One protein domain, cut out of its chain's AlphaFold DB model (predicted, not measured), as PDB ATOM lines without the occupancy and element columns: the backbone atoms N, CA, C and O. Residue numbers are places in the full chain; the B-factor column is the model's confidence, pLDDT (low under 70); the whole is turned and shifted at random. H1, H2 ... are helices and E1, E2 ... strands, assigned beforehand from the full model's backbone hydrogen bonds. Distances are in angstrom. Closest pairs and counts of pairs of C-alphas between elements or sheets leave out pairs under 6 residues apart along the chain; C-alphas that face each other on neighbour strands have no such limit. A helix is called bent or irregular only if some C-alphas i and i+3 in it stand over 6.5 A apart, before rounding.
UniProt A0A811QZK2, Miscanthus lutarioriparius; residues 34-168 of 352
ATOM      1  N   PHE A  34     137.837 152.399 234.573       37.72
ATOM      2  CA  PHE A  34     137.202 153.213 235.623       37.72
ATOM      3  C   PHE A  34     137.337 154.758 235.507       37.72
ATOM      4  O   PHE A  34     138.323 155.288 235.005       37.72
ATOM      5  N   GLU A  35     136.333 155.489 236.015       50.66
ATOM      6  CA  GLU A  35     136.375 156.949 236.285       50.66
ATOM      7  C   GLU A  35     136.647 157.915 235.112       50.66
ATOM      8  O   GLU A  35     136.817 159.113 235.327       50.66
ATOM      9  N   GLY A  36     136.567 157.446 233.865       55.78
ATOM     10  CA  GLY A  36     136.761 158.300 232.689       55.78
ATOM     11  C   GLY A  36     138.207 158.355 232.201       55.78
ATOM     12  O   GLY A  36     138.538 159.258 231.445       55.78
ATOM     13  N   THR A  37     139.053 157.394 232.575       64.75
ATOM     14  CA  THR A  37     140.373 157.213 231.951       64.75
ATOM     15  C   THR A  37     140.247 156.365 230.684       64.75
ATOM     16  O   THR A  37     139.588 155.329 230.693       64.75
ATOM     17  N   LEU A  38     140.893 156.777 229.597       68.56
ATOM     18  CA  LEU A  38     141.048 156.017 228.364       68.56
ATOM     19  C   LEU A  38     142.494 155.556 228.208       68.56
ATOM     20  O   LEU A  38     143.406 156.377 228.181       68.56
ATOM     21  N   HIS A  39     142.675 154.254 228.014       67.38
ATOM     22  CA  HIS A  39     143.953 153.661 227.639       67.38
ATOM     23  C   HIS A  39     143.960 153.377 226.139       67.38
ATOM     24  O   HIS A  39     143.134 152.602 225.649       67.38
ATOM     25  N   LEU A  40     144.871 154.018 225.405       66.56
ATOM     26  CA  LEU A  40     145.068 153.781 223.978       66.56
ATOM     27  C   LEU A  40     146.430 153.148 223.745       66.56
ATOM     28  O   LEU A  40     147.462 153.790 223.914       66.56
ATOM     29  N   VAL A  41     146.420 151.901 223.289       70.44
ATOM     30  CA  VAL A  41     147.648 151.184 222.948       70.44
ATOM     31  C   VAL A  41     148.036 151.493 221.505       70.44
ATOM     32  O   VAL A  41     147.312 151.141 220.572       70.44
ATOM     33  N   LEU A  42     149.197 152.118 221.322       68.75
ATOM     34  CA  LEU A  42     149.869 152.232 220.032       68.75
ATOM     35  C   LEU A  42     150.845 151.066 219.886       68.75
ATOM     36  O   LEU A  42     151.567 150.740 220.827       68.75
ATOM     37  N   ARG A  43     150.859 150.419 218.716       68.31
ATOM     38  CA  ARG A  43     151.776 149.316 218.403       68.31
ATOM     39  C   ARG A  43     152.496 149.580 217.091       68.31
ATOM     40  O   ARG A  43     151.851 149.906 216.095       68.31
ATOM     41  N   TYR A  44     153.809 149.382 217.091       74.75
ATOM     42  CA  TYR A  44     154.648 149.453 215.900       74.75
ATOM     43  C   TYR A  44     155.720 148.361 215.962       74.75
ATOM     44  O   TYR A  44     156.605 148.387 216.815       74.75
ATOM     45  N   GLY A  45     155.620 147.369 215.073       70.44
ATOM     46  CA  GLY A  45     156.453 146.168 215.155       70.44
ATOM     47  C   GLY A  45     156.255 145.442 216.499       70.44
ATOM     48  O   GLY A  45     155.104 145.254 216.902       70.44
ATOM     49  N   PRO A  46     157.334 145.043 217.201       69.06
ATOM     50  CA  PRO A  46     157.243 144.404 218.517       69.06
ATOM     51  C   PRO A  46     156.982 145.397 219.662       69.06
ATOM     52  O   PRO A  46     156.752 144.977 220.792       69.06
ATOM     53  N   ARG A  47     157.028 146.707 219.392       69.62
ATOM     54  CA  ARG A  47     156.930 147.756 220.408       69.62
ATOM     55  C   ARG A  47     155.486 148.163 220.648       69.62
ATOM     56  O   ARG A  47     154.680 148.243 219.714       69.62
ATOM     57  N   SER A  48     155.174 148.484 221.900       66.38
ATOM     58  CA  SER A  48     153.879 149.036 222.278       66.38
ATOM     59  C   SER A  48     154.004 150.086 223.367       66.38
ATOM     60  O   SER A  48     154.759 149.895 224.314       66.38
ATOM     61  N   VAL A  49     153.200 151.138 223.262       69.38
ATOM     62  CA  VAL A  49     153.045 152.160 224.299       69.38
ATOM     63  C   VAL A  49     151.563 152.348 224.602       69.38
ATOM     64  O   VAL A  49     150.732 152.386 223.694       69.38
ATOM     65  N   ASN A  50     151.215 152.443 225.880       72.25
ATOM     66  CA  ASN A  50     149.857 152.706 226.338       72.25
ATOM     67  C   ASN A  50     149.714 154.177 226.739       72.25
ATOM     68  O   ASN A  50     150.208 154.584 227.785       72.25
ATOM     69  N   LEU A  51     149.025 154.968 225.922       80.19
ATOM     70  CA  LEU A  51     148.706 156.360 226.223       80.19
ATOM     71  C   LEU A  51     147.561 156.435 227.237       80.19
ATOM     72  O   LEU A  51     146.493 155.857 227.024       80.19
ATOM     73  N   ILE A  52     147.779 157.182 228.316       77.12
ATOM     74  CA  ILE A  52     146.851 157.340 229.437       77.12
ATOM     75  C   ILE A  52     146.166 158.697 229.300       77.12
ATOM     76  O   ILE A  52     146.783 159.741 229.514       77.12
ATOM     77  N   MET A  53     144.887 158.695 228.944       77.75
ATOM     78  CA  MET A  53     144.125 159.914 228.676       77.75
ATOM     79  C   MET A  53     142.936 160.051 229.623       77.75
ATOM     80  O   MET A  53     142.331 159.063 230.020       77.75
ATOM     81  N   ASP A  54     142.533 161.280 229.920       74.12
ATOM     82  CA  ASP A  54     141.271 161.579 230.590       74.12
ATOM     83  C   ASP A  54     140.206 161.984 229.568       74.12
ATOM     84  O   ASP A  54     140.319 162.985 228.851       74.12
ATOM     85  N   ALA A  55     139.138 161.194 229.539       63.88
ATOM     86  CA  ALA A  55     137.965 161.352 228.693       63.88
ATOM     87  C   ALA A  55     137.220 162.666 228.898       63.88
ATOM     88  O   ALA A  55     136.552 163.174 228.000       63.88
ATOM     89  N   ARG A  56     137.239 163.165 230.131       60.66
ATOM     90  CA  ARG A  56     136.391 164.273 230.576       60.66
ATOM     91  C   ARG A  56     136.932 165.591 230.052       60.66
ATOM     92  O   ARG A  56     136.163 166.469 229.662       60.66
ATOM     93  N   GLU A  57     138.253 165.698 230.034       66.00
ATOM     94  CA  GLU A  57     138.978 166.904 229.649       66.00
ATOM     95  C   GLU A  57     139.592 166.798 228.248       66.00
ATOM     96  O   GLU A  57     140.026 167.812 227.698       66.00
ATOM     97  N   ALA A  58     139.597 165.597 227.651       74.12
ATOM     98  CA  ALA A  58     140.405 165.279 226.476       74.12
ATOM     99  C   ALA A  58     141.866 165.674 226.714       74.12
ATOM    100  O   ALA A  58     142.465 166.432 225.945       74.12
ATOM    101  N   TRP A  59     142.414 165.156 227.815       81.50
ATOM    102  CA  TRP A  59     143.769 165.433 228.287       81.50
ATOM    103  C   TRP A  59     144.636 164.174 228.247       81.50
ATOM    104  O   TRP A  59     144.142 163.093 228.549       81.50
ATOM    105  N   LEU A  60     145.910 164.304 227.873       87.44
ATOM    106  CA  LEU A  60     146.891 163.219 227.960       87.44
ATOM    107  C   LEU A  60     147.650 163.378 229.275       87.44
ATOM    108  O   LEU A  60     148.291 164.401 229.489       87.44
ATOM    109  N   TYR A  61     147.569 162.381 230.148       85.62
ATOM    110  CA  TYR A  61     148.264 162.400 231.434       85.62
ATOM    111  C   TYR A  61     149.622 161.720 231.393       85.62
ATOM    112  O   TYR A  61     150.455 162.013 232.241       85.62
ATOM    113  N   GLY A  62     149.860 160.839 230.427       87.38
ATOM    114  CA  GLY A  62     151.135 160.152 230.328       87.38
ATOM    115  C   GLY A  62     151.105 158.969 229.380       87.38
ATOM    116  O   GLY A  62     150.155 158.776 228.614       87.38
ATOM    117  N   ALA A  63     152.149 158.159 229.473       82.75
ATOM    118  CA  ALA A  63     152.324 156.945 228.706       82.75
ATOM    119  C   ALA A  63     152.949 155.846 229.572       82.75
ATOM    120  O   ALA A  63     153.759 156.115 230.453       82.75
ATOM    121  N   ALA A  64     152.578 154.597 229.311       76.31
ATOM    122  CA  ALA A  64     153.211 153.427 229.904       76.31
ATOM    123  C   ALA A  64     153.904 152.604 228.814       76.31
ATOM    124  O   ALA A  64     153.252 152.167 227.856       76.31
ATOM    125  N   GLY A  65     155.215 152.435 228.970       67.25
ATOM    126  CA  GLY A  65     156.061 151.572 228.152       67.25
ATOM    127  C   GLY A  65     156.267 150.203 228.801       67.25
ATOM    128  O   GLY A  65     155.497 149.790 229.669       67.25
ATOM    129  N   ALA A  66     157.311 149.491 228.377       71.50
ATOM    130  CA  ALA A  66     157.678 148.199 228.955       71.50
ATOM    131  C   ALA A  66     158.320 148.340 230.343       71.50
ATOM    132  O   ALA A  66     158.076 147.507 231.215       71.50
ATOM    133  N   ASN A  67     159.116 149.395 230.540       68.19
ATOM    134  CA  ASN A  67     159.955 149.548 231.728       68.19
ATOM    135  C   ASN A  67     159.368 150.534 232.745       68.19
ATOM    136  O   ASN A  67     159.544 150.354 233.946       68.19
ATOM    137  N   THR A  68     158.665 151.573 232.284       73.56
ATOM    138  CA  THR A  68     158.203 152.668 233.149       73.56
ATOM    139  C   THR A  68     156.835 153.220 232.756       73.56
ATOM    140  O   THR A  68     156.322 153.005 231.651       73.56
ATOM    141  N   VAL A  69     156.231 153.949 233.698       79.00
ATOM    142  CA  VAL A  69     155.055 154.792 233.469       79.00
ATOM    143  C   VAL A  69     155.472 156.246 233.628       79.00
ATOM    144  O   VAL A  69     155.717 156.698 234.741       79.00
ATOM    145  N   VAL A  70     155.508 156.994 232.534       82.19
ATOM    146  CA  VAL A  70     155.814 158.428 232.544       82.19
ATOM    147  C   VAL A  70     154.514 159.221 232.579       82.19
ATOM    148  O   VAL A  70     153.586 158.935 231.821       82.19
ATOM    149  N   GLN A  71     154.405 160.203 233.470       85.31
ATOM    150  CA  GLN A  71     153.177 160.985 233.624       85.31
ATOM    151  C   GLN A  71     153.435 162.429 234.035       85.31
ATOM    152  O   GLN A  71     154.359 162.713 234.788       85.31
ATOM    153  N   PHE A  72     152.575 163.338 233.585       86.94
ATOM    154  CA  PHE A  72     152.566 164.723 234.048       86.94
ATOM    155  C   PHE A  72     152.063 164.815 235.486       86.94
ATOM    156  O   PHE A  72     151.131 164.108 235.895       86.94
ATOM    157  N   GLU A  73     152.651 165.728 236.247       76.06
ATOM    158  CA  GLU A  73     152.257 165.980 237.621       76.06
ATOM    159  C   GLU A  73     150.921 166.740 237.666       76.06
ATOM    160  O   GLU A  73     150.694 167.731 236.962       76.06
ATOM    161  N   ARG A  74     149.989 166.288 238.513       70.06
ATOM    162  CA  ARG A  74     148.757 167.047 238.762       70.06
ATOM    163  C   ARG A  74     149.063 168.237 239.671       70.06
ATOM    164  O   ARG A  74     149.953 168.186 240.506       70.06
ATOM    165  N   LYS A  75     148.208 169.266 239.635       62.94
ATOM    166  CA  LYS A  75     148.318 170.490 240.468       62.94
ATOM    167  C   LYS A  75     148.478 170.276 241.981       62.94
ATOM    168  O   LYS A  75     148.836 171.218 242.676       62.94
ATOM    169  N   ASN A  76     148.172 169.084 242.487       63.09
ATOM    170  CA  ASN A  76     148.254 168.750 243.908       63.09
ATOM    171  C   ASN A  76     149.473 167.867 244.237       63.09
ATOM    172  O   ASN A  76     149.509 167.287 245.317       63.09
ATOM    173  N   GLY A  77     150.410 167.698 243.297       63.78
ATOM    174  CA  GLY A  77     151.571 166.814 243.433       63.78
ATOM    175  C   GLY A  77     151.232 165.323 243.426       63.78
ATOM    176  O   GLY A  77     152.064 164.480 243.745       63.78
ATOM    177  N   THR A  78     149.982 164.969 243.110       63.91
ATOM    178  CA  THR A  78     149.538 163.576 243.096       63.91
ATOM    179  C   THR A  78     149.666 162.981 241.696       63.91
ATOM    180  O   THR A  78     149.186 163.586 240.729       63.91
ATOM    181  N   PRO A  79     150.260 161.784 241.559       64.44
ATOM    182  CA  PRO A  79     150.322 161.103 240.275       64.44
ATOM    183  C   PRO A  79     148.914 160.735 239.780       64.44
ATOM    184  O   PRO A  79     148.013 160.450 240.575       64.44
ATOM    185  N   TYR A  80     148.714 160.733 238.457       70.44
ATOM    186  CA  TYR A  80     147.463 160.277 237.845       70.44
ATOM    187  C   TYR A  80     147.295 158.759 238.001       70.44
ATOM    188  O   TYR A  80     146.193 158.294 238.284       70.44
ATOM    189  N   ILE A  81     148.389 158.008 237.849       66.38
ATOM    190  CA  ILE A  81     148.497 156.573 238.126       66.38
ATOM    191  C   ILE A  81     149.552 156.359 239.211       66.38
ATOM    192  O   ILE A  81     150.702 156.756 239.046       66.38
ATOM    193  N   GLN A  82     149.188 155.681 240.298       63.25
ATOM    194  CA  GLN A  82     150.155 155.227 241.299       63.25
ATOM    195  C   GLN A  82     150.771 153.896 240.853       63.25
ATOM    196  O   GLN A  82     150.080 152.877 240.807       63.25
ATOM    197  N   HIS A  83     152.062 153.907 240.509       64.44
ATOM    198  CA  HIS A  83     152.828 152.712 240.146       64.44
ATOM    199  C   HIS A  83     154.262 152.807 240.682       64.44
ATOM    200  O   HIS A  83     154.811 153.903 240.763       64.44
ATOM    201  N   GLU A  84     154.879 151.677 241.036       57.72
ATOM    202  CA  GLU A  84     156.243 151.663 241.596       57.72
ATOM    203  C   GLU A  84     157.298 152.156 240.593       57.72
ATOM    204  O   GLU A  84     158.199 152.894 240.964       57.72
ATOM    205  N   TYR A  85     157.108 151.850 239.307       68.38
ATOM    206  CA  TYR A  85     157.924 152.361 238.194       68.38
ATOM    207  C   TYR A  85     157.355 153.642 237.563       68.38
ATOM    208  O   TYR A  85     157.493 153.851 236.356       68.38
ATOM    209  N   SER A  86     156.617 154.450 238.334       73.81
ATOM    210  CA  SER A  86     156.099 155.719 237.820       73.81
ATOM    211  C   SER A  86     157.109 156.849 237.969       73.81
ATOM    212  O   SER A  86     157.638 157.087 239.051       73.81
ATOM    213  N   ILE A  87     157.333 157.562 236.871       81.44
ATOM    214  CA  ILE A  87     158.167 158.755 236.802       81.44
ATOM    215  C   ILE A  87     157.238 159.946 236.574       81.44
ATOM    216  O   ILE A  87     156.473 159.985 235.604       81.44
ATOM    217  N   SER A  88     157.291 160.910 237.489       84.75
ATOM    218  CA  SER A  88     156.576 162.177 237.355       84.75
ATOM    219  C   SER A  88     157.434 163.167 236.575       84.75
ATOM    220  O   SER A  88     158.559 163.465 236.968       84.75
ATOM    221  N   LEU A  89     156.890 163.686 235.480       87.19
ATOM    222  CA  LEU A  89     157.482 164.768 234.705       87.19
ATOM    223  C   LEU A  89     157.252 166.099 235.426       87.19
ATOM    224  O   LEU A  89     156.183 166.323 236.002       87.19
ATOM    225  N   ASN A  90     158.232 167.000 235.350       80.31
ATOM    226  CA  ASN A  90     158.202 168.302 236.015       80.31
ATOM    227  C   ASN A  90     157.259 169.276 235.287       80.31
ATOM    228  O   ASN A  90     157.693 170.176 234.573       80.31
ATOM    229  N   GLY A  91     155.948 169.106 235.462       78.06
ATOM    230  CA  GLY A  91     154.943 170.027 234.936       78.06
ATOM    231  C   GLY A  91     153.599 169.375 234.626       78.06
ATOM    232  O   GLY A  91     153.399 168.180 234.825       78.06
ATOM    233  N   ASP A  92     152.661 170.191 234.139       79.62
ATOM    234  CA  ASP A  92     151.261 169.804 233.940       79.62
ATOM    235  C   ASP A  92     150.915 169.406 232.495       79.62
ATOM    236  O   ASP A  92     149.737 169.218 232.188       79.62
ATOM    237  N   GLY A  93     151.909 169.273 231.606       84.00
ATOM    238  CA  GLY A  93     151.724 168.809 230.225       84.00
ATOM    239  C   GLY A  93     151.198 169.872 229.258       84.00
ATOM    240  O   GLY A  93     150.611 169.557 228.221       84.00
ATOM    241  N   ARG A  94     151.363 171.160 229.580       87.88
ATOM    242  CA  ARG A  94     151.027 172.261 228.660       87.88
ATOM    243  C   ARG A  94     151.985 172.326 227.477       87.88
ATOM    244  O   ARG A  94     153.138 171.928 227.561       87.88
ATOM    245  N   TYR A  95     151.546 172.989 226.409       89.06
ATOM    246  CA  TYR A  95     152.381 173.238 225.230       89.06
ATOM    247  C   TYR A  95     153.697 173.972 225.504       89.06
ATOM    248  O   TYR A  95     154.634 173.795 224.745       89.06
ATOM    249  N   SER A  96     153.802 174.770 226.570       86.56
ATOM    250  CA  SER A  96     155.085 175.374 226.961       86.56
ATOM    251  C   SER A  96     156.140 174.349 227.391       86.56
ATOM    252  O   SER A  96     157.312 174.691 227.418       86.56
ATOM    253  N   GLN A  97     155.713 173.136 227.746       86.81
ATOM    254  CA  GLN A  97     156.553 172.016 228.162       86.81
ATOM    255  C   GLN A  97     156.748 171.050 226.985       86.81
ATOM    256  O   GLN A  97     157.847 170.893 226.475       86.81
ATOM    257  N   VAL A  98     155.651 170.515 226.440       91.12
ATOM    258  CA  VAL A  98     155.703 169.457 225.410       91.12
ATOM    259  C   VAL A  98     155.970 169.956 223.982       91.12
ATOM    260  O   VAL A  98     156.006 169.167 223.043       91.12
ATOM    261  N   ALA A  99     156.079 171.273 223.773       89.56
ATOM    262  CA  ALA A  99     156.258 171.869 222.450       89.56
ATOM    263  C   ALA A  99     157.148 173.119 222.506       89.56
ATOM    264  O   ALA A  99     156.670 174.250 222.386       89.56
ATOM    265  N   LYS A 100     158.464 172.907 222.649       84.69
ATOM    266  CA  LYS A 100     159.484 173.960 222.837       84.69
ATOM    267  C   LYS A 100     159.421 175.093 221.802       84.69
ATOM    268  O   LYS A 100     159.573 176.258 222.157       84.69
ATOM    269  N   LYS A 101     159.178 174.766 220.528       87.56
ATOM    270  CA  LYS A 101     159.072 175.753 219.430       87.56
ATOM    271  C   LYS A 101     157.677 176.372 219.300       87.56
ATOM    272  O   LYS A 101     157.534 177.467 218.771       87.56
ATOM    273  N   GLY A 102     156.671 175.712 219.862       88.69
ATOM    274  CA  GLY A 102     155.274 176.095 219.771       88.69
ATOM    275  C   GLY A 102     154.392 174.920 219.347       88.69
ATOM    276  O   GLY A 102     154.864 173.959 218.748       88.69
ATOM    277  N   PRO A 103     153.081 174.979 219.639       89.31
ATOM    278  CA  PRO A 103     152.159 173.899 219.293       89.31
ATOM    279  C   PRO A 103     151.936 173.722 217.787       89.31
ATOM    280  O   PRO A 103     151.435 172.682 217.376       89.31
ATOM    281  N   GLY A 104     152.248 174.742 216.977       91.12
ATOM    282  CA  GLY A 104     152.172 174.657 215.519       91.12
ATOM    283  C   GLY A 104     153.303 173.813 214.929       91.12
ATOM    284  O   GLY A 104     153.088 173.107 213.950       91.12
ATOM    285  N   ASP A 105     154.471 173.839 215.566       93.69
ATOM    286  CA  ASP A 105     155.725 173.267 215.067       93.69
ATOM    287  C   ASP A 105     155.945 171.802 215.466       93.69
ATOM    288  O   ASP A 105     156.995 171.231 215.174       93.69
ATOM    289  N   ILE A 106     154.987 171.187 216.165       95.50
ATOM    290  CA  ILE A 106     155.087 169.776 216.541       95.50
ATOM    291  C   ILE A 106     155.100 168.934 215.253       95.50
ATOM    292  O   ILE A 106     154.194 169.100 214.428       95.50
ATOM    293  N   PRO A 107     156.077 168.025 215.073       95.81
ATOM    294  CA  PRO A 107     156.136 167.161 213.903       95.81
ATOM    295  C   PRO A 107     154.881 166.300 213.755       95.81
ATOM    296  O   PRO A 107     154.407 165.696 214.720       95.81
ATOM    297  N   ILE A 108     154.377 166.209 212.527       94.69
ATOM    298  CA  ILE A 108     153.224 165.409 212.124       94.69
ATOM    299  C   ILE A 108     153.610 164.517 210.951       94.69
ATOM    300  O   ILE A 108     154.246 164.958 209.996       94.69
ATOM    301  N   GLY A 109     153.201 163.256 211.020       85.69
ATOM    302  CA  GLY A 109     153.451 162.261 209.986       85.69
ATOM    303  C   GLY A 109     153.620 160.871 210.582       85.69
ATOM    304  O   GLY A 109     153.744 160.691 211.796       85.69
ATOM    305  N   ILE A 110     153.630 159.857 209.719       85.12
ATOM    306  CA  ILE A 110     153.745 158.467 210.176       85.12
ATOM    307  C   ILE A 110     155.074 158.198 210.896       85.12
ATOM    308  O   ILE A 110     155.092 157.458 211.879       85.12
ATOM    309  N   ASP A 111     156.167 158.827 210.462       88.56
ATOM    310  CA  ASP A 111     157.484 158.631 211.072       88.56
ATOM    311  C   ASP A 111     157.578 159.264 212.460       88.56
ATOM    312  O   ASP A 111     158.096 158.630 213.375       88.56
ATOM    313  N   ALA A 112     156.958 160.429 212.669       91.75
ATOM    314  CA  ALA A 112     156.855 161.035 213.995       91.75
ATOM    315  C   ALA A 112     156.119 160.106 214.982       91.75
ATOM    316  O   ALA A 112     156.597 159.867 216.088       91.75
ATOM    317  N   LEU A 113     155.003 159.488 214.568       85.94
ATOM    318  CA  LEU A 113     154.288 158.501 215.393       85.94
ATOM    319  C   LEU A 113     155.091 157.223 215.666       85.94
ATOM    320  O   LEU A 113     154.942 156.612 216.730       85.94
ATOM    321  N   ARG A 114     155.923 156.791 214.716       87.00
ATOM    322  CA  ARG A 114     156.827 155.650 214.916       87.00
ATOM    323  C   ARG A 114     157.894 155.979 215.954       87.00
ATOM    324  O   ARG A 114     158.157 155.126 216.802       87.00
ATOM    325  N   THR A 115     158.443 157.193 215.937       91.44
ATOM    326  CA  THR A 115     159.397 157.669 216.950       91.44
ATOM    327  C   THR A 115     158.770 157.672 218.340       91.44
ATOM    328  O   THR A 115     159.361 157.105 219.255       91.44
ATOM    329  N   VAL A 116     157.527 158.152 218.477       90.19
ATOM    330  CA  VAL A 116     156.773 158.070 219.742       90.19
ATOM    331  C   VAL A 116     156.712 156.634 220.258       90.19
ATOM    332  O   VAL A 116     157.016 156.379 221.420       90.19
ATOM    333  N   CYS A 117     156.341 155.680 219.397       82.50
ATOM    334  CA  CYS A 117     156.285 154.271 219.789       82.50
ATOM    335  C   CYS A 117     157.667 153.717 220.143       82.50
ATOM    336  O   CYS A 117     157.758 152.891 221.041       82.50
ATOM    337  N   SER A 118     158.722 154.137 219.443       84.44
ATOM    338  CA  SER A 118     160.095 153.708 219.712       84.44
ATOM    339  C   SER A 118     160.539 154.149 221.101       84.44
ATOM    340  O   SER A 118     160.771 153.301 221.958       84.44
ATOM    341  N   VAL A 119     160.576 155.461 221.328       90.19
ATOM    342  CA  VAL A 119     161.118 156.083 222.540       90.19
ATOM    343  C   VAL A 119     160.287 155.704 223.762       90.19
ATOM    344  O   VAL A 119     160.808 155.142 224.716       90.19
ATOM    345  N   LEU A 120     158.967 155.925 223.726       85.69
ATOM    346  CA  LEU A 120     158.131 155.730 224.916       85.69
ATOM    347  C   LEU A 120     157.939 154.256 225.298       85.69
ATOM    348  O   LEU A 120     157.562 153.971 226.431       85.69
ATOM    349  N   SER A 121     158.149 153.309 224.375       77.50
ATOM    350  CA  SER A 121     158.056 151.880 224.711       77.50
ATOM    351  C   SER A 121     159.264 151.378 225.501       77.50
ATOM    352  O   SER A 121     159.105 150.486 226.333       77.50
ATOM    353  N   GLU A 122     160.439 151.955 225.249       80.50
ATOM    354  CA  GLU A 122     161.722 151.546 225.832       80.50
ATOM    355  C   GLU A 122     162.170 152.476 226.971       80.50
ATOM    356  O   GLU A 122     163.083 152.111 227.706       80.50
ATOM    357  N   ALA A 123     161.487 153.613 227.162       80.56
ATOM    358  CA  ALA A 123     161.794 154.610 228.182       80.56
ATOM    359  C   ALA A 123     161.957 154.011 229.589       80.56
ATOM    360  O   ALA A 123     161.113 153.248 230.077       80.56
ATOM    361  N   ASP A 124     163.031 154.416 230.249       81.00
ATOM    362  CA  ASP A 124     163.441 154.016 231.589       81.00
ATOM    363  C   ASP A 124     163.825 155.233 232.454       81.00
ATOM    364  O   ASP A 124     163.618 156.383 232.066       81.00
ATOM    365  N   GLU A 125     164.372 154.989 233.647       78.75
ATOM    366  CA  GLU A 125     164.802 156.043 234.577       78.75
ATOM    367  C   GLU A 125     165.979 156.900 234.078       78.75
ATOM    368  O   GLU A 125     166.202 157.986 234.608       78.75
ATOM    369  N   ASN A 126     166.719 156.430 233.068       86.56
ATOM    370  CA  ASN A 126     167.878 157.121 232.499       86.56
ATOM    371  C   ASN A 126     167.543 157.859 231.198       86.56
ATOM    372  O   ASN A 126     168.388 158.572 230.656       86.56
ATOM    373  N   THR A 127     166.335 157.659 230.676       87.12
ATOM    374  CA  THR A 127     165.872 158.299 229.448       87.12
ATOM    375  C   THR A 127     165.696 159.797 229.680       87.12
ATOM    376  O   THR A 127     165.162 160.217 230.709       87.12
ATOM    377  N   ASP A 128     166.136 160.610 228.718       92.69
ATOM    378  CA  ASP A 128     166.034 162.064 228.808       92.69
ATOM    379  C   ASP A 128     164.564 162.504 228.932       92.69
ATOM    380  O   ASP A 128     163.718 162.191 228.086       92.69
ATOM    381  N   LEU A 129     164.253 163.236 230.005       90.50
ATOM    382  CA  LEU A 129     162.903 163.726 230.276       90.50
ATOM    383  C   LEU A 129     162.440 164.712 229.202       90.50
ATOM    384  O   LEU A 129     161.264 164.697 228.842       90.50
ATOM    385  N   ASP A 130     163.355 165.508 228.649       91.25
ATOM    386  CA  ASP A 130     163.046 166.435 227.562       91.25
ATOM    387  C   ASP A 130     162.616 165.675 226.299       91.25
ATOM    388  O   ASP A 130     161.672 166.077 225.613       91.25
ATOM    389  N   GLU A 131     163.270 164.546 226.005       93.12
ATOM    390  CA  GLU A 131     162.910 163.683 224.879       93.12
ATOM    391  C   GLU A 131     161.529 163.049 225.100       93.12
ATOM    392  O   GLU A 131     160.685 163.060 224.200       93.12
ATOM    393  N   ILE A 132     161.249 162.560 226.314       93.38
ATOM    394  CA  ILE A 132     159.932 162.020 226.686       93.38
ATOM    395  C   ILE A 132     158.837 163.081 226.509       93.38
ATOM    396  O   ILE A 132     157.785 162.795 225.928       93.38
ATOM    397  N   GLU A 133     159.067 164.305 226.985       94.56
ATOM    398  CA  GLU A 133     158.119 165.416 226.874       94.56
ATOM    399  C   GLU A 133     157.834 165.789 225.416       94.56
ATOM    400  O   GLU A 133     156.668 165.976 225.047       94.56
ATOM    401  N   GLU A 134     158.862 165.828 224.568       94.50
ATOM    402  CA  GLU A 134     158.715 166.059 223.129       94.50
ATOM    403  C   GLU A 134     157.878 164.955 222.463       94.50
ATOM    404  O   GLU A 134     156.950 165.255 221.703       94.50
ATOM    405  N   GLN A 135     158.116 163.679 222.794       95.44
ATOM    406  CA  GLN A 135     157.323 162.571 222.246       95.44
ATOM    407  C   GLN A 135     155.871 162.576 222.740       95.44
ATOM    408  O   GLN A 135     154.948 162.269 221.976       95.44
ATOM    409  N   LEU A 136     155.624 162.973 223.989       95.19
ATOM    410  CA  LEU A 136     154.263 163.191 224.485       95.19
ATOM    411  C   LEU A 136     153.581 164.350 223.742       95.19
ATOM    412  O   LEU A 136     152.395 164.251 223.427       95.19
ATOM    413  N   GLY A 137     154.319 165.401 223.377       95.00
ATOM    414  CA  GLY A 137     153.843 166.477 222.504       95.00
ATOM    415  C   GLY A 137     153.418 165.976 221.125       95.00
ATOM    416  O   GLY A 137     152.320 166.291 220.654       95.00
ATOM    417  N   VAL A 138     154.229 165.113 220.509       95.25
ATOM    418  CA  VAL A 138     153.882 164.446 219.245       95.25
ATOM    419  C   VAL A 138     152.617 163.593 219.407       95.25
ATOM    420  O   VAL A 138     151.718 163.666 218.564       95.25
ATOM    421  N   ALA A 139     152.474 162.839 220.502       92.56
ATOM    422  CA  ALA A 139     151.256 162.077 220.788       92.56
ATOM    423  C   ALA A 139     150.019 162.984 220.953       92.56
ATOM    424  O   ALA A 139     148.941 162.664 220.441       92.56
ATOM    425  N   VAL A 140     150.164 164.145 221.604       93.62
ATOM    426  CA  VAL A 140     149.105 165.161 221.718       93.62
ATOM    427  C   VAL A 140     148.671 165.656 220.336       93.62
ATOM    428  O   VAL A 140     147.473 165.633 220.039       93.62
ATOM    429  N   ALA A 141     149.616 166.029 219.472       93.44
ATOM    430  CA  ALA A 141     149.317 166.521 218.127       93.44
ATOM    431  C   ALA A 141     148.627 165.470 217.243       93.44
ATOM    432  O   ALA A 141     147.743 165.815 216.463       93.44
ATOM    433  N   HIS A 142     148.975 164.188 217.382       89.62
ATOM    434  CA  HIS A 142     148.416 163.124 216.543       89.62
ATOM    435  C   HIS A 142     147.114 162.518 217.064       89.62
ATOM    436  O   HIS A 142     146.309 162.011 216.278       89.62
ATOM    437  N   ILE A 143     146.912 162.520 218.382       86.00
ATOM    438  CA  ILE A 143     145.777 161.846 219.014       86.00
ATOM    439  C   ILE A 143     144.813 162.856 219.627       86.00
ATOM    440  O   ILE A 143     143.627 162.859 219.295       86.00
ATOM    441  N   MET A 144     145.311 163.735 220.496       86.38
ATOM    442  CA  MET A 144     144.464 164.601 221.315       86.38
ATOM    443  C   MET A 144     143.871 165.766 220.531       86.38
ATOM    444  O   MET A 144     142.698 166.081 220.710       86.38
ATOM    445  N   GLU A 145     144.630 166.412 219.650       88.44
ATOM    446  CA  GLU A 145     144.096 167.533 218.865       88.44
ATOM    447  C   GLU A 145     143.113 167.077 217.773       88.44
ATOM    448  O   GLU A 145     142.013 167.632 217.694       88.44
ATOM    449  N   PRO A 146     143.396 166.000 217.013       80.69
ATOM    450  CA  PRO A 146     142.424 165.363 216.128       80.69
ATOM    451  C   PRO A 146     141.184 164.848 216.847       80.69
ATOM    452  O   PRO A 146     140.111 164.770 216.256       80.69
ATOM    453  N   LEU A 147     141.287 164.487 218.122       74.62
ATOM    454  CA  LEU A 147     140.114 164.137 218.906       74.62
ATOM    455  C   LEU A 147     139.208 165.359 219.121       74.62
ATOM    456  O   LEU A 147     137.995 165.245 218.986       74.62
ATOM    457  N   LYS A 148     139.785 166.523 219.414       76.62
ATOM    458  CA  LYS A 148     139.050 167.752 219.753       76.62
ATOM    459  C   LYS A 148     138.477 168.465 218.529       76.62
ATOM    460  O   LYS A 148     137.354 168.963 218.591       76.62
ATOM    461  N   PHE A 149     139.223 168.500 217.427       76.19
ATOM    462  CA  PHE A 149     138.943 169.372 216.288       76.19
ATOM    463  C   PHE A 149     138.979 168.624 214.945       76.19
ATOM    464  O   PHE A 149     139.763 167.695 214.739       76.19
ATOM    465  N   HIS A 150     138.140 169.052 213.999       75.31
ATOM    466  CA  HIS A 150     138.068 168.469 212.655       75.31
ATOM    467  C   HIS A 150     139.297 168.793 211.804       75.31
ATOM    468  O   HIS A 150     139.881 167.895 211.203       75.31
ATOM    469  N   LYS A 151     139.746 170.049 211.825       82.81
ATOM    470  CA  LYS A 151     140.859 170.522 210.996       82.81
ATOM    471  C   LYS A 151     142.212 169.857 211.330       82.81
ATOM    472  O   LYS A 151     142.827 169.303 210.421       82.81
ATOM    473  N   PRO A 152     142.651 169.768 212.605       86.62
ATOM    474  CA  PRO A 152     143.793 168.934 212.987       86.62
ATOM    475  C   PRO A 152     143.664 167.474 212.546       86.62
ATOM    476  O   PRO A 152     144.645 166.878 212.116       86.62
ATOM    477  N   TYR A 153     142.463 166.893 212.611       83.56
ATOM    478  CA  TYR A 153     142.244 165.516 212.165       83.56
ATOM    479  C   TYR A 153     142.473 165.325 210.668       83.56
ATOM    480  O   TYR A 153     143.088 164.330 210.283       83.56
ATOM    481  N   GLU A 154     141.996 166.249 209.839       80.06
ATOM    482  CA  GLU A 154     142.199 166.205 208.390       80.06
ATOM    483  C   GLU A 154     143.681 166.329 208.034       80.06
ATOM    484  O   GLU A 154     144.191 165.503 207.279       80.06
ATOM    485  N   ILE A 155     144.387 167.285 208.649       85.81
ATOM    486  CA  ILE A 155     145.823 167.504 208.430       85.81
ATOM    487  C   ILE A 155     146.639 166.275 208.846       85.81
ATOM    488  O   ILE A 155     147.400 165.741 208.042       85.81
ATOM    489  N   VAL A 156     146.446 165.784 210.076       84.31
ATOM    490  CA  VAL A 156     147.189 164.625 210.600       84.31
ATOM    491  C   VAL A 156     146.901 163.372 209.782       84.31
ATOM    492  O   VAL A 156     147.820 162.641 209.422       84.31
ATOM    493  N   SER A 157     145.629 163.118 209.458       76.56
ATOM    494  CA  SER A 157     145.270 161.961 208.637       76.56
ATOM    495  C   SER A 157     145.906 162.067 207.254       76.56
ATOM    496  O   SER A 157     146.487 161.093 206.784       76.56
ATOM    497  N   GLY A 158     145.842 163.243 206.622       76.38
ATOM    498  CA  GLY A 158     146.454 163.504 205.321       76.38
ATOM    499  C   GLY A 158     147.961 163.250 205.318       76.38
ATOM    500  O   GLY A 158     148.445 162.523 204.451       76.38
ATOM    501  N   ALA A 159     148.687 163.762 206.315       81.06
ATOM    502  CA  ALA A 159     150.127 163.544 206.463       81.06
ATOM    503  C   ALA A 159     150.472 162.056 206.667       81.06
ATOM    504  O   ALA A 159     151.357 161.520 206.006       81.06
ATOM    505  N   ILE A 160     149.716 161.339 207.509       78.56
ATOM    506  CA  ILE A 160     149.913 159.894 207.716       78.56
ATOM    507  C   ILE A 160     149.670 159.102 206.424       78.56
ATOM    508  O   ILE A 160     150.453 158.212 206.101       78.56
ATOM    509  N   PHE A 161     148.588 159.395 205.694       76.56
ATOM    510  CA  PHE A 161     148.237 158.657 204.476       76.56
ATOM    511  C   PHE A 161     149.184 158.936 203.308       76.56
ATOM    512  O   PHE A 161     149.426 158.041 202.503       76.56
ATOM    513  N   SER A 162     149.703 160.159 203.212       80.12
ATOM    514  CA  SER A 162     150.665 160.551 202.176       80.12
ATOM    515  C   SER A 162     152.107 160.161 202.507       80.12
ATOM    516  O   SER A 162     152.948 160.172 201.615       80.12
ATOM    517  N   GLY A 163     152.396 159.800 203.763       80.75
ATOM    518  CA  GLY A 163     153.763 159.563 204.232       80.75
ATOM    519  C   GLY A 163     154.587 160.847 204.353       80.75
ATOM    520  O   GLY A 163     155.810 160.787 204.404       80.75
ATOM    521  N   GLU A 164     153.932 162.005 204.373       89.69
ATOM    522  CA  GLU A 164     154.582 163.305 204.480       89.69
ATOM    523  C   GLU A 164     155.024 163.586 205.923       89.69
ATOM    524  O   GLU A 164     154.309 163.281 206.881       89.69
ATOM    525  N   SER A 165     156.198 164.204 206.065       93.12
ATOM    526  CA  SER A 165     156.678 164.779 207.321       93.12
ATOM    527  C   SER A 165     156.479 166.290 207.274       93.12
ATOM    528  O   SER A 165     156.993 166.947 206.372       93.12
ATOM    529  N   THR A 166     155.676 166.826 208.192       95.25
ATOM    530  CA  THR A 166     155.274 168.241 208.209       95.25
ATOM    531  C   THR A 166     154.907 168.688 209.630       95.25
ATOM    532  O   THR A 166     155.224 168.003 210.601       95.25
ATOM    533  N   SER A 167     154.221 169.819 209.778       95.88
ATOM    534  CA  SER A 167     153.698 170.349 211.038       95.88
ATOM    535  C   SER A 167     152.359 171.065 210.811       95.88
ATOM    536  O   SER A 167     151.920 171.262 209.673       95.88
ATOM    537  N   PHE A 168     151.674 171.462 211.887       94.31
ATOM    538  CA  PHE A 168     150.478 172.293 211.739       94.31
ATOM    539  C   PHE A 168     150.823 173.675 211.186       94.31
ATOM    540  O   PHE A 168     150.063 174.190 210.378       94.31
TER     541      PHE A 168
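What this domain is: This is residues 34 to 168 of the 352 residues of a protein of Miscanthus lutarioriparius (UniProt A0A811QZK2). A strongly twisted sheet of five strands has one face covered by a layer of two helices, H2 and H3, which both run across its strands and pack on each other at a steep tilt of 50 degrees. H4 makes a corner with the last end of H3, beyond the sheet, and the short H1 packs on H3 off the sheet. The printed part has 135 residues, with elements in the order E1 E2 E3 E4 E5 H1 H2 H3 H4; the sheet is mixed, in the order E1, E2, E3, E4, E5. The class is mixed, helices and strands, and the whole is compact, with a radius of gyration of the C-alphas of 14.0 A and spans of 41 by 31 by 30 A.

How they stand to each other: E1, residues 37 to 44, E2, residues 47 to 54, E3, residues 59 to 64, and E4, residues 69 to 72, form a meander, each strand the antiparallel neighbour of the one before. N 40 and O 51 are 2.9 A apart across E1 and E2, N 52 and O 62 2.9 A across E2 and E3, and N 63 and O 70 2.9 A across E3 and E4, within hydrogen-bond range. E5, residues 86 to 89, is parallel to E4, with N 87 and O 69 2.8 A apart. H2, residues 110 to 122, is on the sheet over E1 and E2 at a height of 7.9 A; the C-alphas of Val 49 and Ser 121, the closest of E2 and H2, are 5.0 A apart. H3, residues 129 to 148, is on the same face at a height of 8.7 A and has a kink of 34 degrees near residue 140. It is only just irregular, C-alphas 142 and 145 being 6.6 A apart. H2 and H3 touch at a steep tilt of 50 degrees, opposite ways, closest at the C-alphas of Val 116 and Gln 135, 5.2 A. H1, residues 95 to 98, touches residues 133 to 137 of H3, closest at the C-alphas of Val 98 and Gly 137, 4.6 A. H4, residues 150 to 162, touches residues 141 to 147 of H3, closest at the C-alphas of Pro 146 and Tyr 153, 4.0 A. Every O i to N i+4 pair is within hydrogen-bond range in H4, against 8 of 9 in H2 and 14 of 16 in H3; H1 is too short for such a pair.

Where its parts are: E1 begins at C-alpha 37 (140.373, 157.213, 231.951) and is 22.8 A long, E2 23.2 A and E3 15.4 A. H2 is 18.9 A long. H3 begins at C-alpha 129 (162.903, 163.726, 230.276) and is 26.4 A long. H4, 18.2 A long, ends at C-alpha 162 (150.665, 160.551, 202.176).

The domain as a whole: The two C-alphas farthest apart, of Asn 76 and Ser 162, are 42.6 A apart. The printed part has no cut. The links E4 to E5 and H1 to H2 are long. Residues 107 to 108 pair antiparallel with residues 166 to 167. The mean pLDDT of the printed part is 80.3, and 28 residues are under 70, among them residues 34 to 40 and 81 to 85.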